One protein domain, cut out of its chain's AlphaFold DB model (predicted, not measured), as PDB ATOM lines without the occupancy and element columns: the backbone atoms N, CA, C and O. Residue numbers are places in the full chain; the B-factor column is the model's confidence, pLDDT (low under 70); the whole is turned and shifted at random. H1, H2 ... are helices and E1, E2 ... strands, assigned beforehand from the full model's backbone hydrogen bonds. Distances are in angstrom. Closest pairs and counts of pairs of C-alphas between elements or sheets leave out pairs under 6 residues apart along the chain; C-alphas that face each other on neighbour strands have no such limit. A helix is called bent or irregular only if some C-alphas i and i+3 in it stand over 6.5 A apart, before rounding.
ATOM      1  N   LEU A 299     -16.582  -4.058  30.677       86.81
ATOM      2  CA  LEU A 299     -17.352  -3.757  29.468       86.81
ATOM      3  C   LEU A 299     -18.614  -2.968  29.833       86.81
ATOM      4  O   LEU A 299     -19.519  -3.508  30.465       86.81
ATOM      5  N   GLU A 300     -18.692  -1.723  29.375       86.38
ATOM      6  CA  GLU A 300     -19.903  -0.906  29.424       86.38
ATOM      7  C   GLU A 300     -20.620  -0.969  28.065       86.38
ATOM      8  O   GLU A 300     -19.994  -0.879  27.000       86.38
ATOM      9  N   LYS A 301     -21.946  -1.138  28.076       84.44
ATOM     10  CA  LYS A 301     -22.737  -1.230  26.841       84.44
ATOM     11  C   LYS A 301     -22.967   0.154  26.232       84.44
ATOM     12  O   LYS A 301     -23.273   1.117  26.930       84.44
ATOM     13  N   GLY A 302     -22.894   0.228  24.906       86.00
ATOM     14  CA  GLY A 302     -23.321   1.410  24.163       86.00
ATOM     15  C   GLY A 302     -24.837   1.606  24.230       86.00
ATOM     16  O   GLY A 302     -25.590   0.653  24.430       86.00
ATOM     17  N   ARG A 303     -25.305   2.840  24.010       88.88
ATOM     18  CA  ARG A 303     -26.747   3.150  23.925       88.88
ATOM     19  C   ARG A 303     -27.457   2.495  22.737       88.88
ATOM     20  O   ARG A 303     -28.684   2.506  22.711       88.88
ATOM     21  N   LEU A 304     -26.712   2.009  21.744       87.44
ATOM     22  CA  LEU A 304     -27.228   1.429  20.506       87.44
ATOM     23  C   LEU A 304     -26.614   0.044  20.272       87.44
ATOM     24  O   LEU A 304     -25.455  -0.199  20.612       87.44
ATOM     25  N   SER A 305     -27.360  -0.847  19.616       88.06
ATOM     26  CA  SER A 305     -26.762  -2.035  18.996       88.06
ATOM     27  C   SER A 305     -25.844  -1.632  17.832       88.06
ATOM     28  O   SER A 305     -25.995  -0.551  17.254       88.06
ATOM     29  N   PHE A 306     -24.935  -2.522  17.415       86.81
ATOM     30  CA  PHE A 306     -24.093  -2.286  16.234       86.81
ATOM     31  C   PHE A 306     -24.924  -1.953  14.981       86.81
ATOM     32  O   PHE A 306     -24.615  -0.998  14.271       86.81
ATOM     33  N   THR A 307     -26.043  -2.657  14.771       87.94
ATOM     34  CA  THR A 307     -26.980  -2.423  13.659       87.94
ATOM     35  C   THR A 307     -27.687  -1.065  13.731       87.94
ATOM     36  O   THR A 307     -27.830  -0.384  12.715       87.94
ATOM     37  N   GLN A 308     -28.096  -0.618  14.922       90.06
ATOM     38  CA  GLN A 308     -28.691   0.710  15.119       90.06
ATOM     39  C   GLN A 308     -27.662   1.828  14.908       90.06
ATOM     40  O   GLN A 308     -27.973   2.850  14.289       90.06
ATOM     41  N   TYR A 309     -26.431   1.633  15.385       87.88
ATOM     42  CA  TYR A 309     -25.333   2.573  15.177       87.88
ATOM     43  C   TYR A 309     -24.964   2.695  13.689       87.88
ATOM     44  O   TYR A 309     -24.838   3.809  13.178       87.88
ATOM     45  N   GLU A 310     -24.876   1.576  12.965       86.19
ATOM     46  CA  GLU A 310     -24.644   1.555  11.517       86.19
ATOM     47  C   GLU A 310     -25.706   2.375  10.767       86.19
ATOM     48  O   GLU A 310     -25.360   3.278   9.999       86.19
ATOM     49  N   GLN A 311     -26.994   2.132  11.043       88.00
ATOM     50  CA  GLN A 311     -28.107   2.886  10.452       88.00
ATOM     51  C   GLN A 311     -28.011   4.385  10.768       88.00
ATOM     52  O   GLN A 311     -28.163   5.227   9.874       88.00
ATOM     53  N   GLN A 312     -27.709   4.733  12.024       88.44
ATOM     54  CA  GLN A 312     -27.548   6.120  12.447       88.44
ATOM     55  C   GLN A 312     -26.413   6.803  11.674       88.44
ATOM     56  O   GLN A 312     -26.633   7.883  11.122       88.44
ATOM     57  N   ILE A 313     -25.231   6.186  11.582       88.12
ATOM     58  CA  ILE A 313     -24.076   6.718  10.843       88.12
ATOM     59  C   ILE A 313     -24.383   6.840   9.349       88.12
ATOM     60  O   ILE A 313     -24.144   7.904   8.768       88.12
ATOM     61  N   CYS A 314     -24.979   5.811   8.745       87.06
ATOM     62  CA  CYS A 314     -25.330   5.794   7.327       87.06
ATOM     63  C   CYS A 314     -26.337   6.886   6.944       87.06
ATOM     64  O   CYS A 314     -26.248   7.445   5.850       87.06
ATOM     65  N   SER A 315     -27.242   7.260   7.856       88.94
ATOM     66  CA  SER A 315     -28.202   8.353   7.643       88.94
ATOM     67  C   SER A 315     -27.568   9.756   7.598       88.94
ATOM     68  O   SER A 315     -28.193  10.713   7.124       88.94
ATOM     69  N   ARG A 316     -26.331   9.933   8.094       89.81
ATOM     70  CA  ARG A 316     -25.767  11.276   8.293       89.81
ATOM     71  C   ARG A 316     -25.313  11.937   6.989       89.81
ATOM     72  O   ARG A 316     -24.580  11.371   6.180       89.81
ATOM     73  N   ARG A 317     -25.624  13.231   6.839       88.06
ATOM     74  CA  ARG A 317     -25.241  14.050   5.666       88.06
ATOM     75  C   ARG A 317     -23.727  14.203   5.460       88.06
ATOM     76  O   ARG A 317     -23.301  14.519   4.353       88.06
ATOM     77  N   ASP A 318     -22.916  14.109   6.509       86.50
ATOM     78  CA  ASP A 318     -21.447  14.126   6.435       86.50
ATOM     79  C   ASP A 318     -20.883  12.766   5.994       86.50
ATOM     80  O   ASP A 318     -20.061  12.744   5.077       86.50
ATOM     81  N   PHE A 319     -21.405  11.652   6.516       86.00
ATOM     82  CA  PHE A 319     -21.085  10.306   6.018       86.00
ATOM     83  C   PHE A 319     -21.462  10.136   4.538       86.00
ATOM     84  O   PHE A 319     -20.606   9.799   3.724       86.00
ATOM     85  N   ILE A 320     -22.698  10.482   4.157       84.94
ATOM     86  CA  ILE A 320     -23.189  10.412   2.768       84.94
ATOM     87  C   ILE A 320     -22.327  11.260   1.811       84.94
ATOM     88  O   ILE A 320     -22.118  10.887   0.660       84.94
ATOM     89  N   ARG A 321     -21.796  12.405   2.261       82.50
ATOM     90  CA  ARG A 321     -20.848  13.204   1.460       82.50
ATOM     91  C   ARG A 321     -19.464  12.563   1.370       82.50
ATOM     92  O   ARG A 321     -18.812  12.718   0.343       82.50
ATOM     93  N   CYS A 322     -19.022  11.856   2.410       78.44
ATOM     94  CA  CYS A 322     -17.764  11.115   2.394       78.44
ATOM     95  C   CYS A 322     -17.817   9.943   1.398       78.44
ATOM     96  O   CYS A 322     -16.905   9.797   0.590       78.44
ATOM     97  N   THR A 323     -18.908   9.169   1.406       75.00
ATOM     98  CA  THR A 323     -19.086   7.963   0.576       75.00
ATOM     99  C   THR A 323     -19.454   8.241  -0.879       75.00
ATOM    100  O   THR A 323     -19.180   7.416  -1.744       75.00
ATOM    101  N   ARG A 324     -20.047   9.404  -1.183       72.94
ATOM    102  CA  ARG A 324     -20.307   9.842  -2.567       72.94
ATOM    103  C   ARG A 324     -19.064  10.323  -3.314       72.94
ATOM    104  O   ARG A 324     -19.149  10.490  -4.525       72.94
ATOM    105  N   LYS A 325     -17.965  10.631  -2.613       63.31
ATOM    106  CA  LYS A 325     -16.776  11.223  -3.243       63.31
ATOM    107  C   LYS A 325     -15.830  10.165  -3.813       63.31
ATOM    108  O   LYS A 325     -15.370  10.356  -4.926       63.31
ATOM    109  N   ASP A 326     -15.625   9.070  -3.081       55.38
ATOM    110  CA  ASP A 326     -14.923   7.857  -3.518       55.38
ATOM    111  C   ASP A 326     -15.569   6.654  -2.807       55.38
ATOM    112  O   ASP A 326     -15.842   6.730  -1.606       55.38
ATOM    113  N   SER A 327     -15.812   5.543  -3.510       62.47
ATOM    114  CA  SER A 327     -16.537   4.369  -2.982       62.47
ATOM    115  C   SER A 327     -15.663   3.352  -2.227       62.47
ATOM    116  O   SER A 327     -16.049   2.193  -2.082       62.47
ATOM    117  N   GLU A 328     -14.498   3.782  -1.746       73.31
ATOM    118  CA  GLU A 328     -13.515   2.965  -1.026       73.31
ATOM    119  C   GLU A 328     -14.043   2.513   0.349       73.31
ATOM    120  O   GLU A 328     -14.466   3.337   1.168       73.31
ATOM    121  N   ALA A 329     -13.974   1.208   0.637       76.19
ATOM    122  CA  ALA A 329     -14.337   0.636   1.942       76.19
ATOM    123  C   ALA A 329     -13.512   1.262   3.085       76.19
ATOM    124  O   ALA A 329     -14.062   1.694   4.101       76.19
ATOM    125  N   GLU A 330     -12.211   1.443   2.854       80.06
ATOM    126  CA  GLU A 330     -11.279   2.049   3.808       80.06
ATOM    127  C   GLU A 330     -11.678   3.481   4.194       80.06
ATOM    128  O   GLU A 330     -11.576   3.883   5.352       80.06
ATOM    129  N   ARG A 331     -12.249   4.251   3.256       79.50
ATOM    130  CA  ARG A 331     -12.725   5.618   3.518       79.50
ATOM    131  C   ARG A 331     -13.954   5.646   4.437       79.50
ATOM    132  O   ARG A 331     -14.152   6.627   5.161       79.50
ATOM    133  N   LYS A 332     -14.777   4.589   4.431       81.94
ATOM    134  CA  LYS A 332     -15.882   4.422   5.391       81.94
ATOM    135  C   LYS A 332     -15.351   4.076   6.778       81.94
ATOM    136  O   LYS A 332     -15.764   4.711   7.746       81.94
ATOM    137  N   ALA A 333     -14.428   3.115   6.858       82.44
ATOM    138  CA  ALA A 333     -13.783   2.718   8.106       82.44
ATOM    139  C   ALA A 333     -13.091   3.920   8.770       82.44
ATOM    140  O   ALA A 333     -13.393   4.267   9.909       82.44
ATOM    141  N   GLU A 334     -12.276   4.651   8.012       85.00
ATOM    142  CA  GLU A 334     -11.573   5.853   8.466       85.00
ATOM    143  C   GLU A 334     -12.518   6.976   8.937       85.00
ATOM    144  O   GLU A 334     -12.198   7.723   9.865       85.00
ATOM    145  N   TYR A 335     -13.715   7.098   8.353       85.56
ATOM    146  CA  TYR A 335     -14.724   8.038   8.848       85.56
ATOM    147  C   TYR A 335     -15.222   7.661  10.253       85.56
ATOM    148  O   TYR A 335     -15.351   8.545  11.105       85.56
ATOM    149  N   VAL A 336     -15.484   6.371  10.502       83.12
ATOM    150  CA  VAL A 336     -15.890   5.861  11.823       83.12
ATOM    151  C   VAL A 336     -14.748   6.048  12.823       83.12
ATOM    152  O   VAL A 336     -14.957   6.667  13.869       83.12
ATOM    153  N   ARG A 337     -13.515   5.666  12.454       84.25
ATOM    154  CA  ARG A 337     -12.308   5.879  13.274       84.25
ATOM    155  C   ARG A 337     -12.135   7.332  13.696       84.25
ATOM    156  O   ARG A 337     -11.925   7.614  14.872       84.25
ATOM    157  N   ARG A 338     -12.299   8.291  12.780       84.88
ATOM    158  CA  ARG A 338     -12.207   9.732  13.092       84.88
ATOM    159  C   ARG A 338     -13.328  10.259  13.984       84.88
ATOM    160  O   ARG A 338     -13.190  11.355  14.529       84.88
ATOM    161  N   ARG A 339     -14.439   9.533  14.120       84.56
ATOM    162  CA  ARG A 339     -15.595   9.934  14.929       84.56
ATOM    163  C   ARG A 339     -15.683   9.274  16.301       84.56
ATOM    164  O   ARG A 339     -16.536   9.719  17.062       84.56
ATOM    165  N   HIS A 340     -14.814   8.323  16.656       78.00
ATOM    166  CA  HIS A 340     -14.956   7.535  17.891       78.00
ATOM    167  C   HIS A 340     -15.244   8.380  19.149       78.00
ATOM    168  O   HIS A 340     -16.221   8.143  19.849       78.00
ATOM    169  N   HIS A 341     -14.502   9.473  19.353       78.25
ATOM    170  CA  HIS A 341     -14.681  10.406  20.474       78.25
ATOM    171  C   HIS A 341     -16.045  11.133  20.517       78.25
ATOM    172  O   HIS A 341     -16.414  11.685  21.549       78.25
ATOM    173  N   LYS A 342     -16.792  11.180  19.407       81.56
ATOM    174  CA  LYS A 342     -18.144  11.774  19.314       81.56
ATOM    175  C   LYS A 342     -19.249  10.747  19.515       81.56
ATOM    176  O   LYS A 342     -20.348  11.122  19.912       81.56
ATOM    177  N   ASP A 343     -18.952   9.491  19.202       81.44
ATOM    178  CA  ASP A 343     -19.908   8.388  19.152       81.44
ATOM    179  C   ASP A 343     -19.678   7.363  20.280       81.44
ATOM    180  O   ASP A 343     -20.369   6.351  20.345       81.44
ATOM    181  N   ILE A 344     -18.767   7.658  21.216       82.88
ATOM    182  CA  ILE A 344     -18.386   6.808  22.358       82.88
ATOM    183  C   ILE A 344     -19.566   6.370  23.240       82.88
ATOM    184  O   ILE A 344     -19.533   5.292  23.809       82.88
ATOM    185  N   LEU A 345     -20.636   7.169  23.323       83.25
ATOM    186  CA  LEU A 345     -21.859   6.804  24.057       83.25
ATOM    187  C   LEU A 345     -22.797   5.878  23.263       83.25
ATOM    188  O   LEU A 345     -23.754   5.350  23.826       83.25
ATOM    189  N   CYS A 346     -22.595   5.734  21.953       85.88
ATOM    190  CA  CYS A 346     -23.413   4.880  21.091       85.88
ATOM    191  C   CYS A 346     -22.862   3.453  21.027       85.88
ATOM    192  O   CYS A 346     -23.650   2.513  21.013       85.88
ATOM    193  N   SER A 347     -21.536   3.308  21.014       85.56
ATOM    194  CA  SER A 347     -20.818   2.033  20.908       85.56
ATOM    195  C   SER A 347     -20.445   1.448  22.279       85.56
ATOM    196  O   SER A 347     -20.319   2.208  23.239       85.56
ATOM    197  N   PRO A 348     -20.237   0.123  22.404       88.44
ATOM    198  CA  PRO A 348     -19.687  -0.477  23.620       88.44
ATOM    199  C   PRO A 348     -18.258   0.001  23.908       88.44
ATOM    200  O   PRO A 348     -17.464   0.207  22.984       88.44
ATOM    201  N   VAL A 349     -17.922   0.135  25.191       87.75
ATOM    202  CA  VAL A 349     -16.612   0.608  25.657       87.75
ATOM    203  C   VAL A 349     -16.024  -0.383  26.653       87.75
ATOM    204  O   VAL A 349     -16.634  -0.699  27.670       87.75
ATOM    205  N   LEU A 350     -14.807  -0.843  26.372       87.88
ATOM    206  CA  LEU A 350     -13.956  -1.551  27.320       87.88
ATOM    207  C   LEU A 350     -13.126  -0.542  28.121       87.88
ATOM    208  O   LEU A 350     -12.572   0.403  27.558       87.88
ATOM    209  N   MET A 351     -12.991  -0.778  29.421       88.75
ATOM    210  CA  MET A 351     -12.063  -0.090  30.313       88.75
ATOM    211  C   MET A 351     -11.125  -1.128  30.935       88.75
ATOM    212  O   MET A 351     -11.560  -1.980  31.708       88.75
ATOM    213  N   LEU A 352      -9.844  -1.055  30.586       90.19
ATOM    214  CA  LEU A 352      -8.759  -1.785  31.234       90.19
ATOM    215  C   LEU A 352      -8.293  -0.995  32.459       90.19
ATOM    216  O   LEU A 352      -7.854   0.141  32.303       90.19
ATOM    217  N   ASN A 353      -8.320  -1.615  33.636       91.56
ATOM    218  CA  ASN A 353      -7.663  -1.136  34.851       91.56
ATOM    219  C   ASN A 353      -6.509  -2.086  35.199       91.56
ATOM    220  O   ASN A 353      -6.712  -3.298  35.275       91.56
ATOM    221  N   PHE A 354      -5.310  -1.560  35.440       91.38
ATOM    222  CA  PHE A 354      -4.146  -2.371  35.809       91.38
ATOM    223  C   PHE A 354      -3.193  -1.598  36.730       91.38
ATOM    224  O   PHE A 354      -2.710  -0.529  36.368       91.38
ATOM    225  N   CYS A 355      -2.909  -2.138  37.917       93.12
ATOM    226  CA  CYS A 355      -1.910  -1.607  38.849       93.12
ATOM    227  C   CYS A 355      -0.789  -2.649  39.013       93.12
ATOM    228  O   CYS A 355      -0.965  -3.585  39.794       93.12
ATOM    229  N   PRO A 356       0.342  -2.557  38.291       91.06
ATOM    230  CA  PRO A 356       1.395  -3.566  38.374       91.06
ATOM    231  C   PRO A 356       2.002  -3.639  39.783       91.06
ATOM    232  O   PRO A 356       2.226  -2.605  40.417       91.06
ATOM    233  N   ARG A 551       2.559  -1.218  26.036       84.94
ATOM    234  CA  ARG A 551       1.631  -1.368  24.906       84.94
ATOM    235  C   ARG A 551       0.425  -2.198  25.325       84.94
ATOM    236  O   ARG A 551       0.540  -3.042  26.209       84.94
ATOM    237  N   ILE A 552      -0.714  -1.944  24.685       86.12
ATOM    238  CA  ILE A 552      -1.951  -2.709  24.855       86.12
ATOM    239  C   ILE A 552      -2.373  -3.183  23.466       86.12
ATOM    240  O   ILE A 552      -2.775  -2.367  22.638       86.12
ATOM    241  N   ASP A 553      -2.298  -4.489  23.237       82.88
ATOM    242  CA  ASP A 553      -2.743  -5.128  22.000       82.88
ATOM    243  C   ASP A 553      -4.071  -5.859  22.261       82.88
ATOM    244  O   ASP A 553      -4.155  -6.739  23.120       82.88
ATOM    245  N   TRP A 554      -5.128  -5.473  21.540       80.44
ATOM    246  CA  TRP A 554      -6.466  -6.057  21.684       80.44
ATOM    247  C   TRP A 554      -6.690  -7.162  20.649       80.44
ATOM    248  O   TRP A 554      -6.800  -6.892  19.453       80.44
ATOM    249  N   TYR A 555      -6.814  -8.403  21.115       83.44
ATOM    250  CA  TYR A 555      -7.157  -9.553  20.277       83.44
ATOM    251  C   TYR A 555      -8.681  -9.647  20.133       83.44
ATOM    252  O   TYR A 555      -9.373 -10.085  21.050       83.44
ATOM    253  N   LEU A 556      -9.198  -9.193  18.991       83.12
ATOM    254  CA  LEU A 556     -10.627  -9.179  18.666       83.12
ATOM    255  C   LEU A 556     -10.959 -10.122  17.493       83.12
ATOM    256  O   LEU A 556     -10.069 -10.437  16.699       83.12
ATOM    257  N   PRO A 557     -12.236 -10.523  17.331       86.31
ATOM    258  CA  PRO A 557     -12.731 -11.133  16.095       86.31
ATOM    259  C   PRO A 557     -12.417 -10.274  14.858       86.31
ATOM    260  O   PRO A 557     -12.441  -9.048  14.939       86.31
ATOM    261  N   GLU A 558     -12.178 -10.897  13.697       80.81
ATOM    262  CA  GLU A 558     -11.729 -10.216  12.460       80.81
ATOM    263  C   GLU A 558     -12.656  -9.077  11.993       80.81
ATOM    264  O   GLU A 558     -12.222  -8.083  11.390       80.81
ATOM    265  N   ASN A 559     -13.953  -9.220  12.274       82.81
ATOM    266  CA  ASN A 559     -14.965  -8.231  11.943       82.81
ATOM    267  C   ASN A 559     -14.996  -7.046  12.914       82.81
ATOM    268  O   ASN A 559     -15.572  -6.027  12.556       82.81
ATOM    269  N   MET A 560     -14.378  -7.127  14.094       85.75
ATOM    270  CA  MET A 560     -14.364  -6.040  15.073       85.75
ATOM    271  C   MET A 560     -13.084  -5.200  15.018       85.75
ATOM    272  O   MET A 560     -12.052  -5.609  14.486       85.75
ATOM    273  N   GLU A 561     -13.151  -3.983  15.556       85.62
ATOM    274  CA  GLU A 561     -11.993  -3.104  15.714       85.62
ATOM    275  C   GLU A 561     -12.033  -2.361  17.058       85.62
ATOM    276  O   GLU A 561     -13.084  -1.879  17.489       85.62
ATOM    277  N   ALA A 562     -10.870  -2.290  17.710       84.25
ATOM    278  CA  ALA A 562     -10.625  -1.628  18.986       84.25
ATOM    279  C   ALA A 562      -9.962  -0.270  18.749       84.25
ATOM    280  O   ALA A 562      -8.857  -0.211  18.208       84.25
ATOM    281  N   LEU A 563     -10.588   0.817  19.202       83.12
ATOM    282  CA  LEU A 563      -9.975   2.147  19.179       83.12
ATOM    283  C   LEU A 563      -9.583   2.563  20.598       83.12
ATOM    284  O   LEU A 563     -10.436   2.960  21.395       83.12
ATOM    285  N   LEU A 564      -8.287   2.414  20.893       81.56
ATOM    286  CA  LEU A 564      -7.658   2.707  22.183       81.56
ATOM    287  C   LEU A 564      -7.577   4.222  22.453       81.56
ATOM    288  O   LEU A 564      -7.350   5.027  21.552       81.56
ATOM    289  N   SER A 565      -7.712   4.602  23.721       81.12
ATOM    290  CA  SER A 565      -7.409   5.928  24.252       81.12
ATOM    291  C   SER A 565      -6.950   5.808  25.717       81.12
ATOM    292  O   SER A 565      -7.674   5.211  26.515       81.12
ATOM    293  N   PRO A 566      -5.810   6.403  26.120       77.88
ATOM    294  CA  PRO A 566      -4.872   7.177  25.300       77.88
ATOM    295  C   PRO A 566      -3.995   6.294  24.391       77.88
ATOM    296  O   PRO A 566      -3.741   5.134  24.692       77.88
ATOM    297  N   ASN A 567      -3.495   6.871  23.292       76.56
ATOM    298  CA  ASN A 567      -2.569   6.192  22.366       76.56
ATOM    299  C   ASN A 567      -1.137   6.070  22.912       76.56
ATOM    300  O   ASN A 567      -0.388   5.191  22.496       76.56
ATOM    301  N   GLU A 568      -0.742   6.980  23.802       80.25
ATOM    302  CA  GLU A 568       0.564   6.983  24.460       80.25
ATOM    303  C   GLU A 568       0.360   6.699  25.945       80.25
ATOM    304  O   GLU A 568      -0.414   7.385  26.615       80.25
ATOM    305  N   ILE A 569       1.054   5.681  26.450       85.06
ATOM    306  CA  ILE A 569       0.966   5.247  27.843       85.06
ATOM    307  C   ILE A 569       2.219   5.751  28.576       85.06
ATOM    308  O   ILE A 569       3.333   5.430  28.150       85.06
ATOM    309  N   PRO A 570       2.082   6.551  29.651       85.12
ATOM    310  CA  PRO A 570       3.228   7.016  30.423       85.12
ATOM    311  C   PRO A 570       3.902   5.853  31.176       85.12
ATOM    312  O   PRO A 570       3.257   4.840  31.449       85.12
ATOM    313  N   PRO A 571       5.184   5.992  31.566       88.12
ATOM    314  CA  PRO A 571       5.832   5.040  32.463       88.12
ATOM    315  C   PRO A 571       5.062   4.868  33.778       88.12
ATOM    316  O   PRO A 571       4.683   5.868  34.391       88.12
ATOM    317  N   LEU A 572       4.880   3.622  34.219       90.38
ATOM    318  CA  LEU A 572       4.168   3.277  35.455       90.38
ATOM    319  C   LEU A 572       5.165   2.988  36.580       90.38
ATOM    320  O   LEU A 572       6.117   2.237  36.380       90.38
ATOM    321  N   TYR A 573       4.928   3.549  37.760       91.12
ATOM    322  CA  TYR A 573       5.711   3.364  38.984       91.12
ATOM    323  C   TYR A 573       4.849   2.682  40.070       91.12
ATOM    324  O   TYR A 573       3.640   2.541  39.877       91.12
ATOM    325  N   PRO A 574       5.424   2.242  41.212       90.94
ATOM    326  CA  PRO A 574       4.658   1.664  42.314       90.94
ATOM    327  C   PRO A 574       3.422   2.492  42.690       90.94
ATOM    328  O   PRO A 574       3.525   3.678  43.008       90.94
ATOM    329  N   GLY A 575       2.256   1.847  42.639       90.88
ATOM    330  CA  GLY A 575       0.955   2.447  42.935       90.88
ATOM    331  C   GLY A 575       0.294   3.232  41.797       90.88
ATOM    332  O   GLY A 575      -0.837   3.678  41.982       90.88
ATOM    333  N   ASP A 576       0.919   3.378  40.624       91.62
ATOM    334  CA  ASP A 576       0.256   3.971  39.456       91.62
ATOM    335  C   ASP A 576      -0.763   2.987  38.845       91.62
ATOM    336  O   ASP A 576      -0.439   1.834  38.552       91.62
ATOM    337  N   CYS A 577      -1.988   3.459  38.583       90.31
ATOM    338  CA  CYS A 577      -2.990   2.706  37.827       90.31
ATOM    339  C   CYS A 577      -2.974   3.113  36.349       90.31
ATOM    340  O   CYS A 577      -3.200   4.278  36.005       90.31
ATOM    341  N   LEU A 578      -2.771   2.133  35.472       91.12
ATOM    342  CA  LEU A 578      -3.088   2.233  34.056       91.12
ATOM    343  C   LEU A 578      -4.600   2.097  33.871       91.12
ATOM    344  O   LEU A 578      -5.162   1.036  34.144       91.12
ATOM    345  N   ILE A 579      -5.226   3.157  33.358       90.19
ATOM    346  CA  ILE A 579      -6.612   3.149  32.889       90.19
ATOM    347  C   ILE A 579      -6.588   3.366  31.373       90.19
ATOM    348  O   ILE A 579      -6.133   4.406  30.895       90.19
ATOM    349  N   GLY A 580      -7.026   2.359  30.619       87.88
ATOM    350  CA  GLY A 580      -7.081   2.381  29.158       87.88
ATOM    351  C   GLY A 580      -8.501   2.150  28.661       87.88
ATOM    352  O   GLY A 580      -9.114   1.139  28.990       87.88
ATOM    353  N   TYR A 581      -9.021   3.061  27.845       86.88
ATOM    354  CA  TYR A 581     -10.346   2.944  27.241       86.88
ATOM    355  C   TYR A 581     -10.237   2.418  25.814       86.88
ATOM    356  O   TYR A 581      -9.360   2.832  25.062       86.88
ATOM    357  N   CYS A 582     -11.146   1.542  25.410       86.62
ATOM    358  CA  CYS A 582     -11.233   1.027  24.052       86.62
ATOM    359  C   CYS A 582     -12.693   1.032  23.599       86.62
ATOM    360  O   CYS A 582     -13.523   0.337  24.178       86.62
ATOM    361  N   THR A 583     -13.018   1.787  22.549       87.12
ATOM    362  CA  THR A 583     -14.360   1.712  21.943       87.12
ATOM    363  C   THR A 583     -14.388   0.601  20.895       87.12
ATOM    364  O   THR A 583     -13.501   0.551  20.041       87.12
ATOM    365  N   LEU A 584     -15.390  -0.276  20.970       86.50
ATOM    366  CA  LEU A 584     -15.562  -1.415  20.067       86.50
ATOM    367  C   LEU A 584     -16.479  -1.067  18.891       86.50
ATOM    368  O   LEU A 584     -17.567  -0.515  19.075       86.50
ATOM    369  N   TYR A 585     -16.070  -1.465  17.689       82.94
ATOM    370  CA  TYR A 585     -16.854  -1.314  16.465       82.94
ATOM    371  C   TYR A 585     -16.988  -2.641  15.735       82.94
ATOM    372  O   TYR A 585     -15.985  -3.306  15.499       82.94
ATOM    373  N   ASP A 586     -18.205  -2.980  15.307       85.00
ATOM    374  CA  ASP A 586     -18.396  -3.949  14.233       85.00
ATOM    375  C   ASP A 586     -18.105  -3.266  12.890       85.00
ATOM    376  O   ASP A 586     -18.728  -2.271  12.506       85.00
ATOM    377  N   MET A 587     -17.111  -3.798  12.193       81.25
ATOM    378  CA  MET A 587     -16.614  -3.321  10.914       81.25
ATOM    379  C   MET A 587     -17.127  -4.154   9.739       81.25
ATOM    380  O   MET A 587     -16.770  -3.828   8.606       81.25
ATOM    381  N   SER A 588     -17.978  -5.165   9.965       82.56
ATOM    382  CA  SER A 588     -18.553  -6.030   8.920       82.56
ATOM    383  C   SER A 588     -19.084  -5.213   7.741       82.56
ATOM    384  O   SER A 588     -18.602  -5.347   6.619       82.56
ATOM    385  N   TYR A 589     -19.996  -4.270   7.999       75.25
ATOM    386  CA  TYR A 589     -20.584  -3.407   6.968       75.25
ATOM    387  C   TYR A 589     -19.571  -2.466   6.287       75.25
ATOM    388  O   TYR A 589     -19.688  -2.141   5.100       75.25
ATOM    389  N   PHE A 590     -18.570  -1.992   7.033       73.75
ATOM    390  CA  PHE A 590     -17.606  -1.010   6.534       73.75
ATOM    391  C   PHE A 590     -16.485  -1.654   5.704       73.75
ATOM    392  O   PHE A 590     -16.032  -1.028   4.746       73.75
ATOM    393  N   LYS A 591     -16.095  -2.897   6.025       70.38
ATOM    394  CA  LYS A 591     -15.077  -3.701   5.323       70.38
ATOM    395  C   LYS A 591     -15.658  -4.577   4.200       70.38
ATOM    396  O   LYS A 591     -14.931  -4.896   3.262       70.38
ATOM    397  N   ALA A 592     -16.947  -4.932   4.235       59.84
ATOM    398  CA  ALA A 592     -17.597  -5.755   3.207       59.84
ATOM    399  C   ALA A 592     -17.738  -5.030   1.852       59.84
ATOM    400  O   ALA A 592     -18.808  -4.520   1.509       59.84
TER     401      ALA A 592
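This is residues 299 to 356 and 551 to 592 of the 797 residues of the protein "von Willebrand factor A domain containing 5B2" of Nothobranchius furzeri (UniProt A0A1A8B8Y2). A narrow, twisted sheet of three strands, E1, E3 and E2, runs along a rod, with H1, H2, H3 and H4 gathered toward one end of it; H3 covers part of E3 and E2, and the loop of residues 566 to 577 reaches the other end. The printed part has 100 residues with four named helices and three named strands, in the order H1, H2, H3, E1, E2, E3, H4. The sheet's order is E1, E3, E2, antiparallel throughout, and the class is mixed, helices and strands. The whole is only just loose, close to compact, with a radius of gyration of the C-alphas of 15.5 A and spans of 52 by 25 by 24 A.

Start at residues 299 to 300, which pair antiparallel with residues 349 to 350 of E1, residues 349 to 354. Then look at H1, residues 306 to 314: its residues 306 to 310 bring it onto the sheet, and the C-alphas of Phe 306 and Asp 586 of E3, residues 578 to 586, are the closest of the two elements at 6.3 A. H2, residues 317 to 323, is not on the sheet. It forms a helical hairpin with H3, residues 329 to 343, at a shallow tilt of 30 degrees, opposite ways; they touch closest at the C-alphas of Thr 323 and Lys 332, 6.8 A. H3 lies over E3 and E2, residues 560 to 565, at a height over the sheet of 10.4 A. The sheet with H1 and H3 makes two layers, helices on one face of a sheet. For E1 and E3, check N 350 and O 582, 2.8 A, within hydrogen-bond range; for the hairpin E2 and E3, N 565 and O 581, 2.8 A. H4, residues 588 to 591, touches H3, closest at the C-alphas of Ala 329 and Lys 591, 5.5 A. In H1 and H2 every O i to N i+4 pair is within hydrogen-bond range, in H3 9 of 11, and H4 is too short for such a pair.

Find C-alpha 306 at (-24.093, -2.286, 16.234), where H1 begins and runs 12.1 A. H2 follows with 10.0 A, then H3 with 19.7 A; H3 is irregular, with C-alphas 338 and 341 7.8 A apart. E1 begins at C-alpha 349, (-16.612, 0.608, 25.657), and measures 16.4 A, E2 16.6 A and E3 25.8 A. H4, 5.5 A long, ends at C-alpha 591, (-15.077, -3.701, 5.323).

The C-alphas of Arg 324 and Pro 574 are the two farthest apart, 52.0 A. Residues 357 to 550 are not printed, and C-alphas 356 and 551 are 13.6 A apart across this cut, which lies in the link from E1 to E2. The link from E2 to E3 is long, with 12 residues. Mean pLDDT of the printed part is 83.8; look for values under 70 at residues 325 to 327 and residue 592.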